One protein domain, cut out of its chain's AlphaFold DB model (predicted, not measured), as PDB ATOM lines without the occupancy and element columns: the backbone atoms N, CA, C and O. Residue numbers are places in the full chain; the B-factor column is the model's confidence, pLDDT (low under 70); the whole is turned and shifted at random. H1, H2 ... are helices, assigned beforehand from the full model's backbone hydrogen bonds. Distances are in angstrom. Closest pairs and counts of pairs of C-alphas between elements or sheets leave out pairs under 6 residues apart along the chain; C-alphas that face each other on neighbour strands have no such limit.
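Overview. This is residues 188 to 262 of the 752 residues of an uncharacterized protein of Candidatus Viridilinea mediisalina (UniProt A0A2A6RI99). A long helical hairpin, H3 and H4, makes the middle of the domain, with H1 crossing one side of it and H6 packing across the opposite side near its open end. H2 follows H1 on that first side, and short H5 continues beyond the end of H4 at one end of the longest axis. The printed part has 75 residues with six named helices, H1 to H6 in chain order, and no named strand; the class is all helix. The whole is compact, with a radius of gyration of the C-alphas of 11.7 A and spans of 35 by 25 by 18 A.

Arrangement. The hub is H3, residues 210 to 227, which touches three other helices. It forms a helical hairpin with H4, residues 230 to 241: they touch at a shallow tilt of 9 degrees, opposite ways, and their closest C-alphas, of Glu 221 and Ala 233, are 5.0 A apart. H1, residues 189 to 198, touches H3 at residues 216 to 223 alone; the closest C-alphas, of Asp 189 and Ala 219, are 4.6 A apart, and the lines are only just about perpendicular, at 71 degrees. H2, residues 200 to 204, is close but not clearly touching to H4, with the closest C-alphas, of Leu 204 and Leu 239, 7.4 A apart. H6, residues 255 to 261, touches H4 at residues 237 to 241 alone, at a steep tilt of 54 degrees, opposite ways; the closest C-alphas, of Arg 237 and Leu 261, are 5.8 A apart. H3 and H6 only just touch, with 3 pairs of C-alphas within 8 A, the closest being those of Asn 214 and Ile 257 at 7.2 A. H5, residues 244 to 249, meets H4 only through their link, and H5 and H6 are near each other. The helix packing is mostly crossed, one of four pairs being at a shallow tilt. H1 and H6 are apart. In H1 to H6 every O i to N i+4 pair is within hydrogen-bond range.

Along the chain. H3 measures 25.7 A from its first to its last C-alpha, starting at C-alpha 210 at (-20.972, -37.849, 14.412). H4 measures 16.6 A, H1 14.2 A, H6 10.0 A, H5 8.6 A and H2 6.3 A. H1 begins at C-alpha 189 at (-17.731, -53.930, 21.646), and H6 ends at C-alpha 261 at (-8.778, -39.950, 13.270).

Size, cuts and confidence. The two C-alphas farthest apart, of Cys 227 and Arg 249, are 34.9 A from each other. The printed part has no cut, and the five links between successive helices are tight. The mean pLDDT of the printed part is 87.8, and residue 250 alone is under 70.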
ATOM      1  N   GLN A 188     -21.244 -54.032  23.981       92.94
ATOM      2  CA  GLN A 188     -20.925 -55.270  23.264       92.94
ATOM      3  C   GLN A 188     -19.919 -54.960  22.145       92.94
ATOM      4  O   GLN A 188     -20.221 -55.049  20.952       92.94
ATOM      5  N   ASP A 189     -18.735 -54.495  22.552       92.56
ATOM      6  CA  ASP A 189     -17.731 -53.930  21.646       92.56
ATOM      7  C   ASP A 189     -17.200 -54.982  20.649       92.56
ATOM      8  O   ASP A 189     -17.040 -54.686  19.465       92.56
ATOM      9  N   ALA A 190     -17.028 -56.236  21.079       91.94
ATOM     10  CA  ALA A 190     -16.562 -57.338  20.232       91.94
ATOM     11  C   ALA A 190     -17.563 -57.697  19.120       91.94
ATOM     12  O   ALA A 190     -17.189 -57.902  17.961       91.94
ATOM     13  N   GLU A 191     -18.853 -57.743  19.455       92.31
ATOM     14  CA  GLU A 191     -19.937 -57.997  18.512       92.31
ATOM     15  C   GLU A 191     -20.092 -56.843  17.516       92.31
ATOM     16  O   GLU A 191     -20.333 -57.088  16.330       92.31
ATOM     17  N   LEU A 192     -19.897 -55.595  17.962       94.44
ATOM     18  CA  LEU A 192     -19.900 -54.415  17.095       94.44
ATOM     19  C   LEU A 192     -18.717 -54.435  16.119       94.44
ATOM     20  O   LEU A 192     -18.924 -54.281  14.915       94.44
ATOM     21  N   VAL A 193     -17.495 -54.690  16.598       94.62
ATOM     22  CA  VAL A 193     -16.294 -54.812  15.751       94.62
ATOM     23  C   VAL A 193     -16.462 -55.935  14.723       94.62
ATOM     24  O   VAL A 193     -16.197 -55.738  13.532       94.62
ATOM     25  N   SER A 194     -16.985 -57.093  15.140       93.81
ATOM     26  CA  SER A 194     -17.284 -58.204  14.231       93.81
ATOM     27  C   SER A 194     -18.343 -57.821  13.191       93.81
ATOM     28  O   SER A 194     -18.184 -58.138  12.012       93.81
ATOM     29  N   LEU A 195     -19.408 -57.115  13.592       92.81
ATOM     30  CA  LEU A 195     -20.452 -56.631  12.682       92.81
ATOM     31  C   LEU A 195     -19.881 -55.660  11.638       92.81
ATOM     32  O   LEU A 195     -20.153 -55.818  10.447       92.81
ATOM     33  N   CYS A 196     -19.068 -54.690  12.067       92.25
ATOM     34  CA  CYS A 196     -18.415 -53.724  11.184       92.25
ATOM     35  C   CYS A 196     -17.434 -54.392  10.217       92.25
ATOM     36  O   CYS A 196     -17.386 -54.018   9.048       92.25
ATOM     37  N   THR A 197     -16.711 -55.415  10.671       91.75
ATOM     38  CA  THR A 197     -15.779 -56.175   9.828       91.75
ATOM     39  C   THR A 197     -16.524 -57.016   8.788       91.75
ATOM     40  O   THR A 197     -16.185 -56.993   7.607       91.75
ATOM     41  N   GLN A 198     -17.579 -57.731   9.191       92.69
ATOM     42  CA  GLN A 198     -18.349 -58.603   8.296       92.69
ATOM     43  C   GLN A 198     -19.174 -57.824   7.266       92.69
ATOM     44  O   GLN A 198     -19.326 -58.275   6.132       92.69
ATOM     45  N   ARG A 199     -19.713 -56.660   7.647       93.38
ATOM     46  CA  ARG A 199     -20.599 -55.836   6.806       93.38
ATOM     47  C   ARG A 199     -19.960 -54.504   6.416       93.38
ATOM     48  O   ARG A 199     -20.655 -53.503   6.269       93.38
ATOM     49  N   HIS A 200     -18.642 -54.496   6.220       90.81
ATOM     50  CA  HIS A 200     -17.838 -53.295   5.971       90.81
ATOM     51  C   HIS A 200     -18.410 -52.379   4.872       90.81
ATOM     52  O   HIS A 200     -18.605 -51.184   5.084       90.81
ATOM     53  N   SER A 201     -18.743 -52.937   3.702       87.81
ATOM     54  CA  SER A 201     -19.307 -52.174   2.577       87.81
ATOM     55  C   SER A 201     -20.691 -51.588   2.877       87.81
ATOM     56  O   SER A 201     -21.005 -50.490   2.429       87.81
ATOM     57  N   GLU A 202     -21.513 -52.295   3.651       87.62
ATOM     58  CA  GLU A 202     -22.844 -51.832   4.040       87.62
ATOM     59  C   GLU A 202     -22.776 -50.752   5.120       87.62
ATOM     60  O   GLU A 202     -23.585 -49.828   5.101       87.62
ATOM     61  N   VAL A 203     -21.796 -50.837   6.030       91.31
ATOM     62  CA  VAL A 203     -21.519 -49.785   7.015       91.31
ATOM     63  C   VAL A 203     -21.098 -48.506   6.303       91.31
ATOM     64  O   VAL A 203     -21.685 -47.464   6.574       91.31
ATOM     65  N   LEU A 204     -20.172 -48.579   5.339       89.94
ATOM     66  CA  LEU A 204     -19.752 -47.425   4.530       89.94
ATOM     67  C   LEU A 204     -20.893 -46.776   3.731       89.94
ATOM     68  O   LEU A 204     -20.835 -45.587   3.434       89.94
ATOM     69  N   ALA A 205     -21.938 -47.538   3.403       87.75
ATOM     70  CA  ALA A 205     -23.125 -47.031   2.718       87.75
ATOM     71  C   ALA A 205     -24.153 -46.371   3.662       87.75
ATOM     72  O   ALA A 205     -25.173 -45.856   3.194       87.75
ATOM     73  N   LEU A 206     -23.938 -46.393   4.984       89.06
ATOM     74  CA  LEU A 206     -24.832 -45.732   5.934       89.06
ATOM     75  C   LEU A 206     -24.714 -44.202   5.836       89.06
ATOM     76  O   LEU A 206     -23.615 -43.681   5.656       89.06
ATOM     77  N   PRO A 207     -25.819 -43.455   6.044       87.50
ATOM     78  CA  PRO A 207     -25.758 -42.001   6.149       87.50
ATOM     79  C   PRO A 207     -24.833 -41.587   7.307       87.50
ATOM     80  O   PRO A 207     -25.126 -41.943   8.459       87.50
ATOM     81  N   PRO A 208     -23.739 -40.852   7.045       89.44
ATOM     82  CA  PRO A 208     -22.766 -40.518   8.074       89.44
ATOM     83  C   PRO A 208     -23.371 -39.602   9.134       89.44
ATOM     84  O   PRO A 208     -24.242 -38.779   8.864       89.44
ATOM     85  N   SER A 209     -22.912 -39.771  10.371       92.25
ATOM     86  CA  SER A 209     -23.218 -38.864  11.479       92.25
ATOM     87  C   SER A 209     -22.134 -38.956  12.546       92.25
ATOM     88  O   SER A 209     -21.523 -40.018  12.694       92.25
ATOM     89  N   ALA A 210     -21.943 -37.884  13.316       87.56
ATOM     90  CA  ALA A 210     -20.972 -37.849  14.412       87.56
ATOM     91  C   ALA A 210     -21.177 -39.000  15.415       87.56
ATOM     92  O   ALA A 210     -20.223 -39.672  15.799       87.56
ATOM     93  N   LEU A 211     -22.435 -39.287  15.775       90.75
ATOM     94  CA  LEU A 211     -22.789 -40.369  16.698       90.75
ATOM     95  C   LEU A 211     -22.351 -41.745  16.180       90.75
ATOM     96  O   LEU A 211     -21.735 -42.502  16.921       90.75
ATOM     97  N   LEU A 212     -22.635 -42.049  14.908       92.00
ATOM     98  CA  LEU A 212     -22.255 -43.323  14.287       92.00
ATOM     99  C   LEU A 212     -20.734 -43.519  14.307       92.00
ATOM    100  O   LEU A 212     -20.254 -44.593  14.661       92.00
ATOM    101  N   VAL A 213     -19.979 -42.477  13.952       93.31
ATOM    102  CA  VAL A 213     -18.512 -42.532  13.943       93.31
ATOM    103  C   VAL A 213     -17.953 -42.712  15.352       93.31
ATOM    104  O   VAL A 213     -17.087 -43.558  15.545       93.31
ATOM    105  N   ASN A 214     -18.485 -42.001  16.348       92.56
ATOM    106  CA  ASN A 214     -18.060 -42.175  17.738       92.56
ATOM    107  C   ASN A 214     -18.363 -43.581  18.271       92.56
ATOM    108  O   ASN A 214     -17.499 -44.176  18.903       92.56
ATOM    109  N   GLN A 215     -19.537 -44.146  17.974       93.50
ATOM    110  CA  GLN A 215     -19.896 -45.510  18.385       93.50
ATOM    111  C   GLN A 215     -18.936 -46.560  17.810       93.50
ATOM    112  O   GLN A 215     -18.523 -47.473  18.520       93.50
ATOM    113  N   ILE A 216     -18.558 -46.418  16.535       94.75
ATOM    114  CA  ILE A 216     -17.620 -47.333  15.875       94.75
ATOM    115  C   ILE A 216     -16.205 -47.163  16.442       94.75
ATOM    116  O   ILE A 216     -15.573 -48.166  16.774       94.75
ATOM    117  N   LEU A 217     -15.716 -45.925  16.583       93.75
ATOM    118  CA  LEU A 217     -14.380 -45.648  17.125       93.75
ATOM    119  C   LEU A 217     -14.235 -46.131  18.569       93.75
ATOM    120  O   LEU A 217     -13.266 -46.816  18.881       93.75
ATOM    121  N   ASP A 218     -15.207 -45.824  19.427       93.44
ATOM    122  CA  ASP A 218     -15.213 -46.239  20.830       93.44
ATOM    123  C   ASP A 218     -15.129 -47.760  20.969       93.44
ATOM    124  O   ASP A 218     -14.313 -48.262  21.740       93.44
ATOM    125  N   ALA A 219     -15.941 -48.492  20.204       93.44
ATOM    126  CA  ALA A 219     -15.951 -49.947  20.252       93.44
ATOM    127  C   ALA A 219     -14.630 -50.551  19.749       93.44
ATOM    128  O   ALA A 219     -14.080 -51.438  20.397       93.44
ATOM    129  N   HIS A 220     -14.068 -50.043  18.644       93.69
ATOM    130  CA  HIS A 220     -12.784 -50.536  18.126       93.69
ATOM    131  C   HIS A 220     -11.609 -50.190  19.051       93.69
ATOM    132  O   HIS A 220     -10.697 -50.997  19.197       93.69
ATOM    133  N   GLU A 221     -11.617 -49.025  19.705       92.00
ATOM    134  CA  GLU A 221     -10.586 -48.647  20.677       92.00
ATOM    135  C   GLU A 221     -10.665 -49.487  21.960       92.00
ATOM    136  O   GLU A 221      -9.636 -49.973  22.432       92.00
ATOM    137  N   ARG A 222     -11.868 -49.702  22.510       92.38
ATOM    138  CA  ARG A 222     -12.063 -50.538  23.709       92.38
ATOM    139  C   ARG A 222     -11.744 -52.003  23.438       92.38
ATOM    140  O   ARG A 222     -11.077 -52.641  24.250       92.38
ATOM    141  N   GLU A 223     -12.144 -52.524  22.282       93.00
ATOM    142  CA  GLU A 223     -11.848 -53.903  21.896       93.00
ATOM    143  C   GLU A 223     -10.352 -54.111  21.612       93.00
ATOM    144  O   GLU A 223      -9.775 -55.106  22.051       93.00
ATOM    145  N   ALA A 224      -9.687 -53.140  20.975       91.56
ATOM    146  CA  ALA A 224      -8.235 -53.149  20.801       91.56
ATOM    147  C   ALA A 224      -7.493 -53.171  22.145       91.56
ATOM    148  O   ALA A 224      -6.521 -53.908  22.304       91.56
ATOM    149  N   GLN A 225      -7.963 -52.398  23.131       91.31
ATOM    150  CA  GLN A 225      -7.412 -52.415  24.490       91.31
ATOM    151  C   GLN A 225      -7.649 -53.762  25.183       91.31
ATOM    152  O   GLN A 225      -6.738 -54.286  25.822       91.31
ATOM    153  N   ARG A 226      -8.845 -54.343  25.034       91.69
ATOM    154  CA  ARG A 226      -9.215 -55.631  25.640       91.69
ATOM    155  C   ARG A 226      -8.387 -56.793  25.091       91.69
ATOM    156  O   ARG A 226      -7.954 -57.649  25.860       91.69
ATOM    157  N   CYS A 227      -8.163 -56.811  23.780       89.19
ATOM    158  CA  CYS A 227      -7.435 -57.871  23.079       89.19
ATOM    159  C   CYS A 227      -5.929 -57.596  22.941       89.19
ATOM    160  O   CYS A 227      -5.205 -58.452  22.438       89.19
ATOM    161  N   ALA A 228      -5.456 -56.431  23.403       89.69
ATOM    162  CA  ALA A 228      -4.088 -55.943  23.220       89.69
ATOM    163  C   ALA A 228      -3.624 -55.969  21.747       89.69
ATOM    164  O   ALA A 228      -2.459 -56.238  21.456       89.69
ATOM    165  N   ASP A 229      -4.543 -55.677  20.824       88.94
ATOM    166  CA  ASP A 229      -4.306 -55.706  19.383       88.94
ATOM    167  C   ASP A 229      -4.584 -54.331  18.764       88.94
ATOM    168  O   ASP A 229      -5.726 -53.904  18.582       88.94
ATOM    169  N   THR A 230      -3.509 -53.623  18.420       87.06
ATOM    170  CA  THR A 230      -3.571 -52.284  17.827       87.06
ATOM    171  C   THR A 230      -4.134 -52.286  16.407       87.06
ATOM    172  O   THR A 230      -4.542 -51.226  15.922       87.06
ATOM    173  N   THR A 231      -4.184 -53.444  15.738       87.00
ATOM    174  CA  THR A 231      -4.741 -53.561  14.385       87.00
ATOM    175  C   THR A 231      -6.253 -53.336  14.378       87.00
ATOM    176  O   THR A 231      -6.760 -52.688  13.466       87.00
ATOM    177  N   ILE A 232      -6.959 -53.725  15.448       86.88
ATOM    178  CA  ILE A 232      -8.406 -53.498  15.603       86.88
ATOM    179  C   ILE A 232      -8.719 -51.994  15.651       86.88
ATOM    180  O   ILE A 232      -9.613 -51.511  14.954       86.88
ATOM    181  N   ALA A 233      -7.939 -51.218  16.411       86.88
ATOM    182  CA  ALA A 233      -8.099 -49.765  16.474       86.88
ATOM    183  C   ALA A 233      -7.743 -49.086  15.141       86.88
ATOM    184  O   ALA A 233      -8.394 -48.119  14.746       86.88
ATOM    185  N   ALA A 234      -6.724 -49.589  14.434       86.75
ATOM    186  CA  ALA A 234      -6.360 -49.092  13.109       86.75
ATOM    187  C   ALA A 234      -7.486 -49.321  12.086       86.75
ATOM    188  O   ALA A 234      -7.854 -48.381  11.384       86.75
ATOM    189  N   MET A 235      -8.100 -50.509  12.079       88.19
ATOM    190  CA  MET A 235      -9.246 -50.831  11.219       88.19
ATOM    191  C   MET A 235     -10.456 -49.929  11.501       88.19
ATOM    192  O   MET A 235     -11.068 -49.412  10.569       88.19
ATOM    193  N   GLY A 236     -10.779 -49.684  12.776       89.00
ATOM    194  CA  GLY A 236     -11.861 -48.769  13.152       89.00
ATOM    195  C   GLY A 236     -11.614 -47.335  12.673       89.00
ATOM    196  O   GLY A 236     -12.516 -46.690  12.136       89.00
ATOM    197  N   ARG A 237     -10.372 -46.846  12.799       89.81
ATOM    198  CA  ARG A 237      -9.976 -45.525  12.287       89.81
ATOM    199  C   ARG A 237     -10.053 -45.449  10.766       89.81
ATOM    200  O   ARG A 237     -10.570 -44.463  10.249       89.81
ATOM    201  N   GLU A 238      -9.574 -46.464  10.051       89.94
ATOM    202  CA  GLU A 238      -9.643 -46.523   8.587       89.94
ATOM    203  C   GLU A 238     -11.096 -46.497   8.091       89.94
ATOM    204  O   GLU A 238     -11.449 -45.667   7.250       89.94
ATOM    205  N   LEU A 239     -11.964 -47.318   8.690       88.88
ATOM    206  CA  LEU A 239     -13.395 -47.341   8.390       88.88
ATOM    207  C   LEU A 239     -14.042 -45.969   8.632       88.88
ATOM    208  O   LEU A 239     -14.799 -45.473   7.797       88.88
ATOM    209  N   CYS A 240     -13.728 -45.319   9.755       91.75
ATOM    210  CA  CYS A 240     -14.299 -44.019  10.094       91.75
ATOM    211  C   CYS A 240     -13.742 -42.850   9.263       91.75
ATOM    212  O   CYS A 240     -14.470 -41.880   9.032       91.75
ATOM    213  N   ARG A 241     -12.506 -42.942   8.751       89.56
ATOM    214  CA  ARG A 241     -11.925 -41.947   7.826       89.56
ATOM    215  C   ARG A 241     -12.733 -41.807   6.543       89.56
ATOM    216  O   ARG A 241     -12.856 -40.697   6.032       89.56
ATOM    217  N   ALA A 242     -13.336 -42.889   6.056       88.38
ATOM    218  CA  ALA A 242     -14.161 -42.848   4.852       88.38
ATOM    219  C   ALA A 242     -15.409 -41.950   4.994       88.38
ATOM    220  O   ALA A 242     -15.895 -41.421   3.997       88.38
ATOM    221  N   PHE A 243     -15.903 -41.716   6.218       87.81
ATOM    222  CA  PHE A 243     -17.031 -40.810   6.473       87.81
ATOM    223  C   PHE A 243     -16.622 -39.340   6.630       87.81
ATOM    224  O   PHE A 243     -17.492 -38.466   6.615       87.81
ATOM    225  N   LEU A 244     -15.328 -39.047   6.790       85.31
ATOM    226  CA  LEU A 244     -14.839 -37.710   7.130       85.31
ATOM    227  C   LEU A 244     -15.225 -36.629   6.097       85.31
ATOM    228  O   LEU A 244     -15.750 -35.605   6.536       85.31
ATOM    229  N   PRO A 245     -15.092 -36.837   4.769       84.00
ATOM    230  CA  PRO A 245     -15.443 -35.806   3.785       84.00
ATOM    231  C   PRO A 245     -16.916 -35.380   3.858       84.00
ATOM    232  O   PRO A 245     -17.253 -34.201   3.757       84.00
ATOM    233  N   GLU A 246     -17.811 -36.342   4.080       74.19
ATOM    234  CA  GLU A 246     -19.248 -36.085   4.155       74.19
ATOM    235  C   GLU A 246     -19.645 -35.489   5.517       74.19
ATOM    236  O   GLU A 246     -20.512 -34.618   5.583       74.19
ATOM    237  N   LEU A 247     -18.967 -35.865   6.609       76.19
ATOM    238  CA  LEU A 247     -19.130 -35.207   7.911       76.19
ATOM    239  C   LEU A 247     -18.652 -33.751   7.898       76.19
ATOM    240  O   LEU A 247     -19.266 -32.905   8.552       76.19
ATOM    241  N   GLU A 248     -17.587 -33.440   7.161       79.12
ATOM    242  CA  GLU A 248     -17.113 -32.069   6.954       79.12
ATOM    243  C   GLU A 248     -18.114 -31.257   6.127       79.12
ATOM    244  O   GLU A 248     -18.484 -30.151   6.533       79.12
ATOM    245  N   ARG A 249     -18.657 -31.841   5.047       84.75
ATOM    246  CA  ARG A 249     -19.743 -31.240   4.252       84.75
ATOM    247  C   ARG A 249     -20.971 -30.912   5.106       84.75
ATOM    248  O   ARG A 249     -21.577 -29.856   4.937       84.75
ATOM    249  N   LEU A 250     -21.322 -31.798   6.039       68.00
ATOM    250  CA  LEU A 250     -22.460 -31.645   6.951       68.00
ATOM    251  C   LEU A 250     -22.147 -30.811   8.207       68.00
ATOM    252  O   LEU A 250     -23.043 -30.607   9.024       68.00
ATOM    253  N   ARG A 251     -20.907 -30.325   8.378       78.75
ATOM    254  CA  ARG A 251     -20.424 -29.627   9.590       78.75
ATOM    255  C   ARG A 251     -20.588 -30.433  10.890       78.75
ATOM    256  O   ARG A 251     -20.708 -29.860  11.967       78.75
ATOM    257  N   GLN A 252     -20.566 -31.759  10.793       76.38
ATOM    258  CA  GLN A 252     -20.676 -32.692  11.922       76.38
ATOM    259  C   GLN A 252     -19.328 -33.313  12.327       76.38
ATOM    260  O   GLN A 252     -19.263 -34.079  13.283       76.38
ATOM    261  N   ALA A 253     -18.239 -33.002  11.617       79.88
ATOM    262  CA  ALA A 253     -16.891 -33.420  11.994       79.88
ATOM    263  C   ALA A 253     -16.381 -32.596  13.193       79.88
ATOM    264  O   ALA A 253     -15.654 -31.619  13.010       79.88
ATOM    265  N   GLU A 254     -16.777 -32.955  14.415       80.44
ATOM    266  CA  GLU A 254     -16.301 -32.319  15.654       80.44
ATOM    267  C   GLU A 254     -14.773 -32.434  15.830       80.44
ATOM    268  O   GLU A 254     -14.129 -33.335  15.286       80.44
ATOM    269  N   LYS A 255     -14.181 -31.525  16.622       74.25
ATOM    270  CA  LYS A 255     -12.732 -31.500  16.910       74.25
ATOM    271  C   LYS A 255     -12.231 -32.839  17.476       74.25
ATOM    272  O   LYS A 255     -11.200 -33.331  17.030       74.25
ATOM    273  N   SER A 256     -13.009 -33.460  18.362       78.12
ATOM    274  CA  SER A 256     -12.730 -34.767  18.971       78.12
ATOM    275  C   SER A 256     -12.612 -35.898  17.941       78.12
ATOM    276  O   SER A 256     -11.683 -36.699  18.007       78.12
ATOM    277  N   ILE A 257     -13.505 -35.945  16.945       81.69
ATOM    278  CA  ILE A 257     -13.483 -36.955  15.876       81.69
ATOM    279  C   ILE A 257     -12.249 -36.757  14.991       81.69
ATOM    280  O   ILE A 257     -11.558 -37.722  14.670       81.69
ATOM    281  N   ARG A 258     -11.922 -35.508  14.632       79.88
ATOM    282  CA  ARG A 258     -10.724 -35.209  13.825       79.88
ATOM    283  C   ARG A 258      -9.439 -35.591  14.550       79.88
ATOM    284  O   ARG A 258      -8.538 -36.142  13.930       79.88
ATOM    285  N   GLU A 259      -9.354 -35.308  15.846       81.56
ATOM    286  CA  GLU A 259      -8.194 -35.658  16.669       81.56
ATOM    287  C   GLU A 259      -8.022 -37.176  16.791       81.56
ATOM    288  O   GLU A 259      -6.912 -37.668  16.612       81.56
ATOM    289  N   ARG A 260      -9.111 -37.929  16.990       80.88
ATOM    290  CA  ARG A 260      -9.079 -39.402  17.066       80.88
ATOM    291  C   ARG A 260      -8.756 -40.087  15.736       80.88
ATOM    292  O   ARG A 260      -8.231 -41.197  15.726       80.88
ATOM    293  N   LEU A 261      -9.064 -39.436  14.612       81.81
ATOM    294  CA  LEU A 261      -8.778 -39.950  13.270       81.81
ATOM    295  C   LEU A 261      -7.400 -39.538  12.726       81.81
ATOM    296  O   LEU A 261      -7.004 -40.077  11.690       81.81
ATOM    297  N   ARG A 262      -6.659 -38.635  13.388       76.56
ATOM    298  CA  ARG A 262      -5.268 -38.291  13.029       76.56
ATOM    299  C   ARG A 262      -4.310 -39.426  13.418       76.56
ATOM    300  O   ARG A 262      -4.485 -40.062  14.452       76.56
TER     301      ARG A 262